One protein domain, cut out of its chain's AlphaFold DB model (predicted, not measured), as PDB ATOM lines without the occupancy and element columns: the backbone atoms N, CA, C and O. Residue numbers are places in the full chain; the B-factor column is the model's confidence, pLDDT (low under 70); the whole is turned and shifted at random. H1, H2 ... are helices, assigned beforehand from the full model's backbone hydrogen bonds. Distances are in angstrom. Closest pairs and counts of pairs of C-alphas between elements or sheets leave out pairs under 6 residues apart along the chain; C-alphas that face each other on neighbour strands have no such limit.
ATOM      1  N   GLN A  56      -0.635 -61.993-147.252       44.34
ATOM      2  CA  GLN A  56      -1.500 -62.031-148.424       44.34
ATOM      3  C   GLN A  56      -2.916 -62.185-147.868       44.34
ATOM      4  O   GLN A  56      -3.393 -63.295-147.649       44.34
ATOM      5  N   SER A  57      -3.554 -61.080-147.493       52.00
ATOM      6  CA  SER A  57      -4.987 -61.121-147.307       52.00
ATOM      7  C   SER A  57      -5.537 -61.569-148.656       52.00
ATOM      8  O   SER A  57      -5.135 -61.051-149.701       52.00
ATOM      9  N   ALA A  58      -6.432 -62.555-148.637       56.94
ATOM     10  CA  ALA A  58      -7.269 -62.860-149.796       56.94
ATOM     11  C   ALA A  58      -8.002 -61.596-150.294       56.94
ATOM     12  O   ALA A  58      -8.430 -61.539-151.437       56.94
ATOM     13  N   ASN A  59      -8.060 -60.574-149.442       60.41
ATOM     14  CA  ASN A  59      -8.712 -59.303-149.655       60.41
ATOM     15  C   ASN A  59      -7.731 -58.227-150.140       60.41
ATOM     16  O   ASN A  59      -6.546 -58.233-149.767       60.41
ATOM     17  N   LEU A  60      -8.232 -57.286-150.939       66.38
ATOM     18  CA  LEU A  60      -7.474 -56.112-151.362       66.38
ATOM     19  C   LEU A  60      -7.195 -55.206-150.149       66.38
ATOM     20  O   LEU A  60      -7.998 -55.111-149.219       66.38
ATOM     21  N   ARG A  61      -6.029 -54.550-150.107       65.19
ATOM     22  CA  ARG A  61      -5.749 -53.599-149.025       65.19
ATOM     23  C   ARG A  61      -6.500 -52.301-149.265       65.19
ATOM     24  O   ARG A  61      -6.410 -51.737-150.351       65.19
ATOM     25  N   ARG A  62      -7.109 -51.779-148.198       62.75
ATOM     26  CA  ARG A  62      -7.717 -50.448-148.191       62.75
ATOM     27  C   ARG A  62      -6.680 -49.376-148.530       62.75
ATOM     28  O   ARG A  62      -5.640 -49.292-147.878       62.75
ATOM     29  N   GLY A  63      -6.956 -48.583-149.559       64.38
ATOM     30  CA  GLY A  63      -6.048 -47.616-150.176       64.38
ATOM     31  C   GLY A  63      -5.165 -48.175-151.302       64.38
ATOM     32  O   GLY A  63      -4.380 -47.417-151.866       64.38
ATOM     33  N   GLU A  64      -5.248 -49.461-151.647       71.50
ATOM     34  CA  GLU A  64      -4.618 -50.025-152.853       71.50
ATOM     35  C   GLU A  64      -5.633 -50.213-153.994       71.50
ATOM     36  O   GLU A  64      -5.215 -50.391-155.135       71.50
ATOM     37  N   GLU A  65      -6.941 -50.074-153.731       74.94
ATOM     38  CA  GLU A  65      -8.011 -50.209-154.733       74.94
ATOM     39  C   GLU A  65      -7.857 -49.203-155.876       74.94
ATOM     40  O   GLU A  65      -8.036 -49.552-157.038       74.94
ATOM     41  N   TYR A  66      -7.432 -47.973-155.571       73.06
ATOM     42  CA  TYR A  66      -7.224 -46.946-156.595       73.06
ATOM     43  C   TYR A  66      -6.020 -47.226-157.510       73.06
ATOM     44  O   TYR A  66      -5.888 -46.592-158.555       73.06
ATOM     45  N   LYS A  67      -5.110 -48.123-157.104       74.94
ATOM     46  CA  LYS A  67      -3.898 -48.473-157.862       74.94
ATOM     47  C   LYS A  67      -4.124 -49.646-158.814       74.94
ATOM     48  O   LYS A  67      -3.204 -49.987-159.554       74.94
ATOM     49  N   VAL A  68      -5.301 -50.274-158.772       79.88
ATOM     50  CA  VAL A  68      -5.653 -51.389-159.654       79.88
ATOM     51  C   VAL A  68      -5.737 -50.876-161.090       79.88
ATOM     52  O   VAL A  68      -6.546 -50.004-161.404       79.88
ATOM     53  N   THR A  69      -4.884 -51.412-161.964       78.75
ATOM     54  CA  THR A  69      -4.892 -51.083-163.398       78.75
ATOM     55  C   THR A  69      -5.857 -52.010-164.148       78.75
ATOM     56  O   THR A  69      -6.209 -53.081-163.656       78.75
ATOM     57  N   ALA A  70      -6.290 -51.633-165.357       75.12
ATOM     58  CA  ALA A  70      -7.184 -52.455-166.182       75.12
ATOM     59  C   ALA A  70      -6.627 -53.870-166.456       75.12
ATOM     60  O   ALA A  70      -7.390 -54.833-166.449       75.12
ATOM     61  N   ASP A  71      -5.309 -54.008-166.634       78.19
ATOM     62  CA  ASP A  71      -4.647 -55.309-166.795       78.19
ATOM     63  C   ASP A  71      -4.687 -56.155-165.509       78.19
ATOM     64  O   ASP A  71      -4.864 -57.376-165.555       78.19
ATOM     65  N   ASP A  72      -4.599 -55.508-164.343       77.25
ATOM     66  CA  ASP A  72      -4.681 -56.179-163.044       77.25
ATOM     67  C   ASP A  72      -6.114 -56.645-162.752       77.25
ATOM     68  O   ASP A  72      -6.310 -57.725-162.199       77.25
ATOM     69  N   ALA A  73      -7.127 -55.881-163.179       73.75
ATOM     70  CA  ALA A  73      -8.544 -56.234-163.029       73.75
ATOM     71  C   ALA A  73      -8.893 -57.591-163.659       73.75
ATOM     72  O   ALA A  73      -9.745 -58.311-163.143       73.75
ATOM     73  N   LEU A  74      -8.203 -57.966-164.739       76.25
ATOM     74  CA  LEU A  74      -8.409 -59.238-165.435       76.25
ATOM     75  C   LEU A  74      -7.721 -60.428-164.749       76.25
ATOM     76  O   LEU A  74      -8.083 -61.575-165.004       76.25
ATOM     77  N   THR A  75      -6.724 -60.168-163.900       81.12
ATOM     78  CA  THR A  75      -5.915 -61.196-163.222       81.12
ATOM     79  C   THR A  75      -6.174 -61.270-161.715       81.12
ATOM     80  O   THR A  75      -5.601 -62.114-161.022       81.12
ATOM     81  N   LEU A  76      -7.051 -60.404-161.205       77.31
ATOM     82  CA  LEU A  76      -7.457 -60.339-159.808       77.31
ATOM     83  C   LEU A  76      -8.233 -61.593-159.382       77.31
ATOM     84  O   LEU A  76      -9.076 -62.125-160.103       77.31
ATOM     85  N   ASP A  77      -7.938 -62.056-158.168       84.00
ATOM     86  CA  ASP A  77      -8.671 -63.151-157.536       84.00
ATOM     87  C   ASP A  77     -10.107 -62.718-157.206       84.00
ATOM     88  O   ASP A  77     -10.362 -61.536-156.968       84.00
ATOM     89  N   LYS A  78     -11.041 -63.671-157.149       80.81
ATOM     90  CA  LYS A  78     -12.481 -63.398-156.987       80.81
ATOM     91  C   LYS A  78     -12.777 -62.547-155.751       80.81
ATOM     92  O   LYS A  78     -13.516 -61.579-155.842       80.81
ATOM     93  N   THR A  79     -12.135 -62.855-154.626       80.69
ATOM     94  CA  THR A  79     -12.295 -62.105-153.370       80.69
ATOM     95  C   THR A  79     -11.778 -60.672-153.475       80.69
ATOM     96  O   THR A  79     -12.387 -59.750-152.948       80.69
ATOM     97  N   LYS A  80     -10.677 -60.462-154.201       80.50
ATOM     98  CA  LYS A  80     -10.100 -59.130-154.414       80.50
ATOM     99  C   LYS A  80     -10.908 -58.305-155.411       80.50
ATOM    100  O   LYS A  80     -10.930 -57.082-155.305       80.50
ATOM    101  N   LEU A  81     -11.526 -58.965-156.388       83.81
ATOM    102  CA  LEU A  81     -12.436 -58.332-157.333       83.81
ATOM    103  C   LEU A  81     -13.713 -57.878-156.623       83.81
ATOM    104  O   LEU A  81     -14.130 -56.746-156.838       83.81
ATOM    105  N   ASP A  82     -14.284 -58.710-155.750       83.50
ATOM    106  CA  ASP A  82     -15.442 -58.332-154.932       83.50
ATOM    107  C   ASP A  82     -15.119 -57.116-154.045       83.50
ATOM    108  O   ASP A  82     -15.870 -56.142-154.051       83.50
ATOM    109  N   ASP A  83     -13.952 -57.095-153.386       82.19
ATOM    110  CA  ASP A  83     -13.494 -55.925-152.616       82.19
ATOM    111  C   ASP A  83     -13.331 -54.666-153.489       82.19
ATOM    112  O   ASP A  83     -13.700 -53.560-153.083       82.19
ATOM    113  N   TYR A  84     -12.775 -54.815-154.697       83.56
ATOM    114  CA  TYR A  84     -12.634 -53.711-155.647       83.56
ATOM    115  C   TYR A  84     -14.000 -53.181-156.104       83.56
ATOM    116  O   TYR A  84     -14.195 -51.967-156.164       83.56
ATOM    117  N   MET A  85     -14.959 -54.068-156.382       82.94
ATOM    118  CA  MET A  85     -16.325 -53.698-156.764       82.94
ATOM    119  C   MET A  85     -17.071 -53.022-155.608       82.94
ATOM    120  O   MET A  85     -17.787 -52.049-155.839       82.94
ATOM    121  N   ASP A  86     -16.848 -53.460-154.366       81.50
ATOM    122  CA  ASP A  86     -17.365 -52.814-153.155       81.50
ATOM    123  C   ASP A  86     -16.808 -51.399-152.968       81.50
ATOM    124  O   ASP A  86     -17.544 -50.474-152.612       81.50
ATOM    125  N   TRP A  87     -15.511 -51.205-153.208       83.38
ATOM    126  CA  TRP A  87     -14.896 -49.879-153.181       83.38
ATOM    127  C   TRP A  87     -15.393 -48.989-154.326       83.38
ATOM    128  O   TRP A  87     -15.725 -47.826-154.089       83.38
ATOM    129  N   PHE A  88     -15.494 -49.529-155.544       81.06
ATOM    130  CA  PHE A  88     -15.999 -48.809-156.713       81.06
ATOM    131  C   PHE A  88     -17.438 -48.336-156.488       81.06
ATOM    132  O   PHE A  88     -17.756 -47.174-156.742       81.06
ATOM    133  N   GLU A  89     -18.285 -49.208-155.938       79.69
ATOM    134  CA  GLU A  89     -19.651 -48.866-155.559       79.69
ATOM    135  C   GLU A  89     -19.671 -47.700-154.563       79.69
ATOM    136  O   GLU A  89     -20.350 -46.708-154.809       79.69
ATOM    137  N   LYS A  90     -18.870 -47.757-153.491       78.31
ATOM    138  CA  LYS A  90     -18.790 -46.685-152.480       78.31
ATOM    139  C   LYS A  90     -18.282 -45.352-153.037       78.31
ATOM    140  O   LYS A  90     -18.711 -44.299-152.576       78.31
ATOM    141  N   MET A  91     -17.357 -45.383-153.995       76.62
ATOM    142  CA  MET A  91     -16.782 -44.172-154.589       76.62
ATOM    143  C   MET A  91     -17.707 -43.510-155.615       76.62
ATOM    144  O   MET A  91     -17.698 -42.286-155.732       76.62
ATOM    145  N   TRP A  92     -18.479 -44.301-156.367       72.75
ATOM    146  CA  TRP A  92     -19.289 -43.803-157.487       72.75
ATOM    147  C   TRP A  92     -20.789 -43.713-157.195       72.75
ATOM    148  O   TRP A  92     -21.485 -42.916-157.828       72.75
ATOM    149  N   LEU A  93     -21.308 -44.482-156.236       68.38
ATOM    150  CA  LEU A  93     -22.664 -44.310-155.725       68.38
ATOM    151  C   LEU A  93     -22.639 -43.286-154.591       68.38
ATOM    152  O   LEU A  93     -22.538 -43.621-153.416       68.38
ATOM    153  N   HIS A  94     -22.728 -42.009-154.950       55.94
ATOM    154  CA  HIS A  94     -23.006 -40.964-153.971       55.94
ATOM    155  C   HIS A  94     -24.420 -41.164-153.393       55.94
ATOM    156  O   HIS A  94     -25.335 -41.525-154.136       55.94
ATOM    157  N   GLU A  95     -24.635 -40.860-152.108       56.97
ATOM    158  CA  GLU A  95     -25.953 -40.867-151.428       56.97
ATOM    159  C   GLU A  95     -26.977 -39.864-152.017       56.97
ATOM    160  O   GLU A  95     -28.053 -39.653-151.463       56.97
ATOM    161  N   GLY A  96     -26.669 -39.213-153.141       54.75
ATOM    162  CA  GLY A  96     -27.588 -38.318-153.836       54.75
ATOM    163  C   GLY A  96     -28.521 -39.089-154.765       54.75
ATOM    164  O   GLY A  96     -28.054 -39.715-155.713       54.75
ATOM    165  N   GLU A  97     -29.831 -39.002-154.520       55.53
ATOM    166  CA  GLU A  97     -30.884 -39.652-155.311       55.53
ATOM    167  C   GLU A  97     -30.781 -39.364-156.824       55.53
ATOM    168  O   GLU A  97     -31.041 -38.240-157.279       55.53
ATOM    169  N   PRO A  98     -30.498 -40.379-157.658       55.72
ATOM    170  CA  PRO A  98     -30.617 -40.241-159.097       55.72
ATOM    171  C   PRO A  98     -32.077 -40.467-159.521       55.72
ATOM    172  O   PRO A  98     -32.512 -41.591-159.781       55.72
ATOM    173  N   LYS A  99     -32.829 -39.365-159.652       57.00
ATOM    174  CA  LYS A  99     -34.256 -39.308-160.055       57.00
ATOM    175  C   LYS A  99     -34.616 -40.030-161.368       57.00
ATOM    176  O   LYS A  99     -35.793 -40.169-161.686       57.00
TER     177      LYS A  99
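This is residues 56 to 99 of the 249 residues of the protein "Putative RNA polymerase I specific transcription initiation factor Rrn7" of Rosellinia necatrix (UniProt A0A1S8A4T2). One helix, H2, has a long stretch with no named element, residues 56 to 69, and the short helix H1 gathered at its first part, while residues 89 to 99, of which 89 to 92 belong to H2, stick out as an arm. The printed part has 44 residues, with H1 then H2, no named strand, and 19 residues in named elements, under half; the class is all helix. It is loose, with a radius of gyration of the C-alphas of 11.9 A, and only just elongated, spanning 39 by 20 by 17 A.

After residues 56 to 69, H1 covers residues 70 to 73, beginning at C-alpha 70 (-7.184, -52.455, -166.182). H2, residues 78 to 92, is 20.8 A long and ends at C-alpha 92 (-19.289, -43.803, -157.487).

A tight link of 4 residues joins H1 to H2. They are close but not clearly touching; their closest C-alphas, those of Ala 73 and Leu 81, are 7.2 A apart. In H2 every O i to N i+4 pair is within hydrogen-bond range; H1 is too short for such a pair.

The C-alphas farthest apart, those of Gln 56 and Lys 99, are 41.5 A apart. The printed part has no cut. Its mean pLDDT is 71.9, with residues 56 to 63 and 93 to 99 under 70.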